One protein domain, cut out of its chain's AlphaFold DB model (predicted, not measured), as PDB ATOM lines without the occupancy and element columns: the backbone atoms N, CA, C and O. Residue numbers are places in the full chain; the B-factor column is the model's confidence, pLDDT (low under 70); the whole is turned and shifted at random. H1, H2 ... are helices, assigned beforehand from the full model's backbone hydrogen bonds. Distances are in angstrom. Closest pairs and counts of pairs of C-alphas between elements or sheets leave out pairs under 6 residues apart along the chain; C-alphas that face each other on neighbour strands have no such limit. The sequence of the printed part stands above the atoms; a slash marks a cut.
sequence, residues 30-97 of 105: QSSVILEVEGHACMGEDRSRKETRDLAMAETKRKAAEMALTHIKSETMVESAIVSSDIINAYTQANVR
ATOM      1  N   GLN A  30      35.273  27.233  22.407       55.19
ATOM      2  CA  GLN A  30      34.862  25.851  22.198       55.19
ATOM      3  C   GLN A  30      35.673  24.973  23.150       55.19
ATOM      4  O   GLN A  30      36.692  24.388  22.790       55.19
ATOM      5  N   SER A  31      35.231  24.937  24.403       63.19
ATOM      6  CA  SER A  31      35.679  23.972  25.391       63.19
ATOM      7  C   SER A  31      35.267  22.587  24.892       63.19
ATOM      8  O   SER A  31      34.094  22.319  24.621       63.19
ATOM      9  N   SER A  32      36.263  21.725  24.696       66.94
ATOM     10  CA  SER A  32      36.054  20.316  24.376       66.94
ATOM     11  C   SER A  32      36.534  19.497  25.563       66.94
ATOM     12  O   SER A  32      37.645  19.694  26.050       66.94
ATOM     13  N   VAL A  33      35.675  18.602  26.041       75.00
ATOM     14  CA  VAL A  33      35.977  17.709  27.158       75.00
ATOM     15  C   VAL A  33      36.098  16.302  26.594       75.00
ATOM     16  O   VAL A  33      35.192  15.819  25.913       75.00
ATOM     17  N   ILE A  34      37.231  15.655  26.857       81.62
ATOM     18  CA  ILE A  34      37.468  14.261  26.485       81.62
ATOM     19  C   ILE A  34      37.224  13.422  27.734       81.62
ATOM     20  O   ILE A  34      37.914  13.590  28.735       81.62
ATOM     21  N   LEU A  35      36.227  12.540  27.673       83.50
ATOM     22  CA  LEU A  35      35.849  11.651  28.769       83.50
ATOM     23  C   LEU A  35      35.873  10.202  28.295       83.50
ATOM     24  O   LEU A  35      35.430   9.900  27.186       83.50
ATOM     25  N   GLU A  36      36.343   9.310  29.160       87.75
ATOM     26  CA  GLU A  36      36.225   7.868  28.966       87.75
ATOM     27  C   GLU A  36      34.905   7.388  29.571       87.75
ATOM     28  O   GLU A  36      34.570   7.730  30.708       87.75
ATOM     29  N   VAL A  37      34.110   6.657  28.783       87.19
ATOM     30  CA  VAL A  37      32.730   6.309  29.140       87.19
ATOM     31  C   VAL A  37      32.407   4.889  28.714       87.19
ATOM     32  O   VAL A  37      32.681   4.500  27.580       87.19
ATOM     33  N   GLU A  38      31.732   4.158  29.597       88.69
ATOM     34  CA  GLU A  38      31.314   2.781  29.356       88.69
ATOM     35  C   GLU A  38      29.784   2.647  29.318       88.69
ATOM     36  O   GLU A  38      29.048   3.023  30.245       88.69
ATOM     37  N   GLY A  39      29.293   2.071  28.223       86.44
ATOM     38  CA  GLY A  39      27.903   1.667  28.036       86.44
ATOM     39  C   GLY A  39      27.795   0.152  27.952       86.44
ATOM     40  O   GLY A  39      28.677  -0.523  27.427       86.44
ATOM     41  N   HIS A  40      26.699  -0.380  28.477       89.38
ATOM     42  CA  HIS A  40      26.419  -1.809  28.476       89.38
ATOM     43  C   HIS A  40      25.016  -2.057  27.934       89.38
ATOM     44  O   HIS A  40      24.106  -1.253  28.131       89.38
ATOM     45  N   ALA A  41      24.835  -3.197  27.276       88.81
ATOM     46  CA  ALA A  41      23.525  -3.695  26.891       88.81
ATOM     47  C   ALA A  41      23.505  -5.218  27.001       88.81
ATOM     48  O   ALA A  41      24.483  -5.891  26.674       88.81
ATOM     49  N   CYS A  42      22.380  -5.763  27.459       87.06
ATOM     50  CA  CYS A  42      22.190  -7.203  27.558       87.06
ATOM     51  C   CYS A  42      21.678  -7.760  26.227       87.06
ATOM     52  O   CYS A  42      20.682  -7.275  25.682       87.06
ATOM     53  N   MET A  43      22.339  -8.807  25.737       83.94
ATOM     54  CA  MET A  43      21.867  -9.587  24.600       83.94
ATOM     55  C   MET A  43      20.786 -10.554  25.097       83.94
ATOM     56  O   MET A  43      21.094 -11.597  25.664       83.94
ATOM     57  N   GLY A  44      19.521 -10.150  24.974       86.38
ATOM     58  CA  GLY A  44      18.372 -11.025  25.221       86.38
ATOM     59  C   GLY A  44      18.127 -11.988  24.056       86.38
ATOM     60  O   GLY A  44      18.755 -11.870  23.007       86.38
ATOM     61  N   GLU A  45      17.177 -12.906  24.222       83.38
ATOM     62  CA  GLU A  45      16.818 -13.899  23.195       83.38
ATOM     63  C   GLU A  45      16.218 -13.247  21.932       83.38
ATOM     64  O   GLU A  45      16.417 -13.726  20.818       83.38
ATOM     65  N   ASP A  46      15.600 -12.074  22.100       85.81
ATOM     66  CA  ASP A  46      14.970 -11.291  21.029       85.81
ATOM     67  C   ASP A  46      15.923 -10.314  20.316       85.81
ATOM     68  O   ASP A  46      15.509  -9.608  19.396       85.81
ATOM     69  N   ARG A  47      17.182 -10.186  20.764       86.25
ATOM     70  CA  ARG A  47      18.114  -9.140  20.300       86.25
ATOM     71  C   ARG A  47      19.320  -9.768  19.614       86.25
ATOM     72  O   ARG A  47      20.062 -10.553  20.200       86.25
ATOM     73  N   SER A  48      19.598  -9.352  18.384       89.19
ATOM     74  CA  SER A  48      20.831  -9.738  17.700       89.19
ATOM     75  C   SER A  48      22.066  -9.092  18.348       89.19
ATOM     76  O   SER A  48      21.995  -8.055  19.018       89.19
ATOM     77  N   ARG A  49      23.252  -9.663  18.090       87.62
ATOM     78  CA  ARG A  49      24.538  -9.066  18.509       87.62
ATOM     79  C   ARG A  49      24.706  -7.632  18.009       87.62
ATOM     80  O   ARG A  49      25.282  -6.802  18.704       87.62
ATOM     81  N   LYS A  50      24.218  -7.346  16.797       89.25
ATOM     82  CA  LYS A  50      24.302  -6.010  16.204       89.25
ATOM     83  C   LYS A  50      23.423  -5.023  16.969       89.25
ATOM     84  O   LYS A  50      23.927  -3.997  17.400       89.25
ATOM     85  N   GLU A  51      22.160  -5.368  17.203       89.44
ATOM     86  CA  GLU A  51      21.233  -4.498  17.942       89.44
ATOM     87  C   GLU A  51      21.696  -4.264  19.378       89.44
ATOM     88  O   GLU A  51      21.613  -3.152  19.883       89.44
ATOM     89  N   THR A  52      22.247  -5.292  20.028       90.25
ATOM     90  CA  THR A  52      22.810  -5.154  21.376       90.25
ATOM     91  C   THR A  52      23.987  -4.180  21.387       90.25
ATOM     92  O   THR A  52      24.069  -3.327  22.267       90.25
ATOM     93  N   ARG A  53      24.867  -4.240  20.381       88.06
ATOM     94  CA  ARG A  53      25.971  -3.283  20.234       88.06
ATOM     95  C   ARG A  53      25.468  -1.865  19.986       88.06
ATOM     96  O   ARG A  53      25.976  -0.932  20.601       88.06
ATOM     97  N   ASP A  54      24.479  -1.703  19.114       91.06
ATOM     98  CA  ASP A  54      23.914  -0.390  18.799       91.06
ATOM     99  C   ASP A  54      23.273   0.240  20.047       91.06
ATOM    100  O   ASP A  54      23.450   1.432  20.304       91.06
ATOM    101  N   LEU A  55      22.614  -0.571  20.881       91.75
ATOM    102  CA  LEU A  55      22.073  -0.148  22.174       91.75
ATOM    103  C   LEU A  55      23.164   0.209  23.184       91.75
ATOM    104  O   LEU A  55      23.065   1.251  23.830       91.75
ATOM    105  N   ALA A  56      24.213  -0.609  23.299       90.50
ATOM    106  CA  ALA A  56      25.349  -0.300  24.164       90.50
ATOM    107  C   ALA A  56      26.004   1.024  23.744       90.50
ATOM    108  O   ALA A  56      26.280   1.867  24.590       90.50
ATOM    109  N   MET A  57      26.168   1.254  22.439       89.62
ATOM    110  CA  MET A  57      26.748   2.490  21.917       89.62
ATOM    111  C   MET A  57      25.836   3.704  22.123       89.62
ATOM    112  O   MET A  57      26.325   4.795  22.424       89.62
ATOM    113  N   ALA A  58      24.519   3.543  21.983       89.88
ATOM    114  CA  ALA A  58      23.559   4.595  22.304       89.88
ATOM    115  C   ALA A  58      23.627   4.977  23.791       89.88
ATOM    116  O   ALA A  58      23.669   6.164  24.120       89.88
ATOM    117  N   GLU A  59      23.722   3.983  24.675       90.81
ATOM    118  CA  GLU A  59      23.877   4.196  26.113       90.81
ATOM    119  C   GLU A  59      25.210   4.881  26.450       90.81
ATOM    120  O   GLU A  59      25.223   5.842  27.220       90.81
ATOM    121  N   THR A  60      26.321   4.473  25.822       90.69
ATOM    122  CA  THR A  60      27.622   5.147  25.974       90.69
ATOM    123  C   THR A  60      27.525   6.624  25.599       90.69
ATOM    124  O   THR A  60      27.977   7.484  26.352       90.69
ATOM    125  N   LYS A  61      26.901   6.949  24.457       87.81
ATOM    126  CA  LYS A  61      26.735   8.340  24.001       87.81
ATOM    127  C   LYS A  61      25.878   9.162  24.960       87.81
ATOM    128  O   LYS A  61      26.222  10.308  25.242       87.81
ATOM    129  N   ARG A  62      24.790   8.580  25.477       88.25
ATOM    130  CA  ARG A  62      23.924   9.227  26.473       88.25
ATOM    131  C   ARG A  62      24.710   9.554  27.742       88.25
ATOM    132  O   ARG A  62      24.733  10.707  28.163       88.25
ATOM    133  N   LYS A  63      25.420   8.569  28.300       89.44
ATOM    134  CA  LYS A  63      26.263   8.766  29.486       89.44
ATOM    135  C   LYS A  63      27.373   9.784  29.249       89.44
ATOM    136  O   LYS A  63      27.652  10.584  30.134       89.44
ATOM    137  N   ALA A  64      27.983   9.796  28.067       87.19
ATOM    138  CA  ALA A  64      29.024  10.763  27.736       87.19
ATOM    139  C   ALA A  64      28.501  12.200  27.775       87.19
ATOM    140  O   ALA A  64      29.149  13.066  28.360       87.19
ATOM    141  N   ALA A  65      27.305  12.442  27.233       83.19
ATOM    142  CA  ALA A  65      26.660  13.747  27.320       83.19
ATOM    143  C   ALA A  65      26.339  14.139  28.776       83.19
ATOM    144  O   ALA A  65      26.589  15.273  29.182       83.19
ATOM    145  N   GLU A  66      25.834  13.201  29.582       83.94
ATOM    146  CA  GLU A  66      25.495  13.440  30.994       83.94
ATOM    147  C   GLU A  66      26.723  13.728  31.865       83.94
ATOM    148  O   GLU A  66      26.706  14.642  32.698       83.94
ATOM    149  N   MET A  67      27.811  12.984  31.666       84.50
ATOM    150  CA  MET A  67      29.056  13.207  32.398       84.50
ATOM    151  C   MET A  67      29.740  14.498  31.963       84.50
ATOM    152  O   MET A  67      30.193  15.244  32.827       84.50
ATOM    153  N   ALA A  68      29.743  14.816  30.664       81.06
ATOM    154  CA  ALA A  68      30.240  16.100  30.179       81.06
ATOM    155  C   ALA A  68      29.473  17.260  30.825       81.06
ATOM    156  O   ALA A  68      30.081  18.181  31.364       81.06
ATOM    157  N   LEU A  69      28.141  17.174  30.871       75.44
ATOM    158  CA  LEU A  69      27.299  18.169  31.532       75.44
ATOM    159  C   LEU A  69      27.629  18.308  33.022       75.44
ATOM    160  O   LEU A  69      27.705  19.422  33.534       75.44
ATOM    161  N   THR A  70      27.814  17.192  33.723       77.75
ATOM    162  CA  THR A  70      28.146  17.203  35.153       77.75
ATOM    163  C   THR A  70      29.511  17.840  35.395       77.75
ATOM    164  O   THR A  70      29.632  18.703  36.263       77.75
ATOM    165  N   HIS A  71      30.510  17.472  34.591       77.88
ATOM    166  CA  HIS A  71      31.860  18.013  34.669       77.88
ATOM    167  C   HIS A  71      31.862  19.526  34.426       77.88
ATOM    168  O   HIS A  71      32.276  20.290  35.294       77.88
ATOM    169  N   ILE A  72      31.252  19.973  33.328       73.44
ATOM    170  CA  ILE A  72      31.155  21.395  32.982       73.44
ATOM    171  C   ILE A  72      30.391  22.174  34.050       73.44
ATOM    172  O   ILE A  72      30.855  23.229  34.470       73.44
ATOM    173  N   LYS A  73      29.248  21.675  34.542       70.44
ATOM    174  CA  LYS A  73      28.512  22.333  35.636       70.44
ATOM    175  C   LYS A  73      29.363  22.453  36.898       70.44
ATOM    176  O   LYS A  73      29.316  23.491  37.550       70.44
ATOM    177  N   SER A  74      30.120  21.413  37.244       69.56
ATOM    178  CA  SER A  74      30.972  21.428  38.433       69.56
ATOM    179  C   SER A  74      32.129  22.421  38.319       69.56
ATOM    180  O   SER A  74      32.412  23.111  39.292       69.56
ATOM    181  N   GLU A  75      32.737  22.558  37.139       67.31
ATOM    182  CA  GLU A  75      33.831  23.506  36.906       67.31
ATOM    183  C   GLU A  75      33.322  24.950  36.773       67.31
ATOM    184  O   GLU A  75      33.885  25.872  37.353       67.31
ATOM    185  N   THR A  76      32.201  25.162  36.083       61.34
ATOM    186  CA  THR A  76      31.683  26.511  35.772       61.34
ATOM    187  C   THR A  76      30.915  27.158  36.922       61.34
ATOM    188  O   THR A  76      30.924  28.382  37.047       61.34
ATOM    189  N   MET A  77      30.301  26.368  37.814       54.94
ATOM    190  CA  MET A  77      29.679  26.888  39.040       54.94
ATOM    191  C   MET A  77      30.716  27.519  39.986       54.94
ATOM    192  O   MET A  77      30.352  28.357  40.810       54.94
ATOM    193  N   VAL A  78      32.000  27.161  39.845       54.50
ATOM    194  CA  VAL A  78      33.111  27.804  40.561       54.50
ATOM    195  C   VAL A  78      33.480  29.157  39.932       54.50
ATOM    196  O   VAL A  78      33.933  30.043  40.653       54.50
ATOM    197  N   GLU A  79      33.252  29.356  38.628       54.97
ATOM    198  CA  GLU A  79      33.779  30.515  37.894       54.97
ATOM    199  C   GLU A  79      32.810  31.697  37.726       54.97
ATOM    200  O   GLU A  79      33.274  32.834  37.771       54.97
ATOM    201  N   SER A  80      31.492  31.519  37.539       53.09
ATOM    202  CA  SER A  80      30.568  32.678  37.459       53.09
ATOM    203  C   SER A  80      29.077  32.330  37.320       53.09
ATOM    204  O   SER A  80      28.672  31.487  36.526       53.09
ATOM    205  N   ALA A  81      28.212  33.085  38.010       58.16
ATOM    206  CA  ALA A  81      26.749  32.956  37.924       58.16
ATOM    207  C   ALA A  81      26.140  33.413  36.574       58.16
ATOM    208  O   ALA A  81      24.999  33.076  36.265       58.16
ATOM    209  N   ILE A  82      26.892  34.172  35.765       55.62
ATOM    210  CA  ILE A  82      26.407  34.846  34.544       55.62
ATOM    211  C   ILE A  82      26.592  33.975  33.284       55.62
ATOM    212  O   ILE A  82      25.818  34.090  32.343       55.62
ATOM    213  N   VAL A  83      27.554  33.045  33.277       59.88
ATOM    214  CA  VAL A  83      27.927  32.225  32.098       59.88
ATOM    215  C   VAL A  83      27.005  31.002  31.897       59.88
ATOM    216  O   VAL A  83      27.063  30.297  30.890       59.88
ATOM    217  N   SER A  84      26.090  30.758  32.837       59.38
ATOM    218  CA  SER A  84      25.291  29.530  32.901       59.38
ATOM    219  C   SER A  84      24.335  29.318  31.715       59.38
ATOM    220  O   SER A  84      24.181  28.181  31.272       59.38
ATOM    221  N   SER A  85      23.710  30.362  31.161       59.12
ATOM    222  CA  SER A  85      22.688  30.211  30.108       59.12
ATOM    223  C   SER A  85      23.257  29.921  28.719       59.12
ATOM    224  O   SER A  85      22.686  29.120  27.977       59.12
ATOM    225  N   ASP A  86      24.381  30.545  28.367       56.38
ATOM    226  CA  ASP A  86      24.987  30.417  27.033       56.38
ATOM    227  C   ASP A  86      25.657  29.056  26.858       56.38
ATOM    228  O   ASP A  86      25.540  28.425  25.806       56.38
ATOM    229  N   ILE A  87      26.240  28.558  27.950       59.78
ATOM    230  CA  ILE A  87      26.647  27.167  28.129       59.78
ATOM    231  C   ILE A  87      25.448  26.266  27.827       59.78
ATOM    232  O   ILE A  87      25.480  25.527  26.845       59.78
ATOM    233  N   ILE A  88      24.351  26.367  28.587       58.91
ATOM    234  CA  ILE A  88      23.181  25.481  28.440       58.91
ATOM    235  C   ILE A  88      22.659  25.438  26.991       58.91
ATOM    236  O   ILE A  88      22.402  24.347  26.479       58.91
ATOM    237  N   ASN A  89      22.568  26.584  26.305       58.44
ATOM    238  CA  ASN A  89      22.104  26.649  24.915       58.44
ATOM    239  C   ASN A  89      23.059  25.967  23.922       58.44
ATOM    240  O   ASN A  89      22.590  25.240  23.039       58.44
ATOM    241  N   ALA A  90      24.375  26.143  24.082       57.44
ATOM    242  CA  ALA A  90      25.376  25.424  23.295       57.44
ATOM    243  C   ALA A  90      25.325  23.900  23.549       57.44
ATOM    244  O   ALA A  90      25.514  23.117  22.617       57.44
ATOM    245  N   TYR A  91      24.973  23.464  24.767       55.16
ATOM    246  CA  TYR A  91      24.846  22.042  25.125       55.16
ATOM    247  C   TYR A  91      23.566  21.361  24.625       55.16
ATOM    248  O   TYR A  91      23.613  20.164  24.346       55.16
ATOM    249  N   THR A  92      22.447  22.066  24.414       58.69
ATOM    250  CA  THR A  92      21.282  21.485  23.699       58.69
ATOM    251  C   THR A  92      21.641  21.003  22.288       58.69
ATOM    252  O   THR A  92      20.948  20.161  21.725       58.69
ATOM    253  N   GLN A  93      22.737  21.522  21.727       63.00
ATOM    254  CA  GLN A  93      23.282  21.143  20.424       63.00
ATOM    255  C   GLN A  93      24.509  20.215  20.536       63.00
ATOM    256  O   GLN A  93      25.192  20.006  19.534       63.00
ATOM    257  N   ALA A  94      24.820  19.682  21.730       61.81
ATOM    258  CA  ALA A  94      26.064  18.962  22.013       61.81
ATOM    259  C   ALA A  94      26.363  17.868  20.971       61.81
ATOM    260  O   ALA A  94      25.648  16.872  20.841       61.81
ATOM    261  N   ASN A  95      27.460  18.054  20.238       66.50
ATOM    262  CA  ASN A  95      27.922  17.125  19.216       66.50
ATOM    263  C   ASN A  95      28.851  16.081  19.857       66.50
ATOM    264  O   ASN A  95      30.029  16.342  20.090       66.50
ATOM    265  N   VAL A  96      28.311  14.902  20.183       70.88
ATOM    266  CA  VAL A  96      29.097  13.791  20.744       70.88
ATOM    267  C   VAL A  96      29.750  13.003  19.610       70.88
ATOM    268  O   VAL A  96      29.075  12.303  18.850       70.88
ATOM    269  N   ARG A  97      31.082  13.070  19.530       75.69
ATOM    270  CA  ARG A  97      31.890  12.285  18.589       75.69
ATOM    271  C   ARG A  97      32.683  11.217  19.334       75.69
ATOM    272  O   ARG A  97      33.419  11.530  20.262       75.69
TER     273      ARG A  97
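Overview. This is residues 30 to 97 of the 105 residues of an uncharacterized protein of Desulfobacteraceae bacterium (UniProt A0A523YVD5). One long helix, H1, makes a rod, and the short helix H2 folds back beside its far end. An extended stretch with no named element, residues 30 to 44, runs alongside H1 against its direction, and residues 45 to 50 and 77 to 83 stick out at the two ends. The 68 printed residues hold two named helices, H1 then H2, and no named strand; the class is all helix. The whole is loose, with a radius of gyration of the C-alphas of 15.6 A, and spans 51 by 19 by 16 A.

Along the chain. Find C-alpha 49 at (24.538, -9.066, 18.509); from there H1, residues 49 to 79, runs 45.0 A to C-alpha 79 at (33.779, 30.515, 37.894). Then look for H2, residues 84 to 91, which runs 10.8 A and ends with C-alpha 91 at (24.846, 22.042, 25.125).

Arrangement. Start from H1, the longest helix: H2 only just touches it, with 3 pairs of C-alphas within 8 A, and H1 takes part with residues 69 to 77 alone. Look at Thr 76 and Ser 84, whose C-alphas are the closest of the two helices, 7.6 A apart. The helices run opposite ways at a shallow tilt of 21 degrees and form a helical hairpin. Every O i to N i+4 pair is within hydrogen-bond range in H2, and 25 of 27 are in H1.

Size, cuts and confidence. The C-alphas of Glu 45 and Ile 82 are the two farthest apart, at 51.0 A. The link from H1 to H2 is tight, with 4 residues, and the printed part has no cut. In the B-factor column, read a mean pLDDT of 75.7 for the printed part; residues 30 to 32 and 74 to 95 are under 70 in this model.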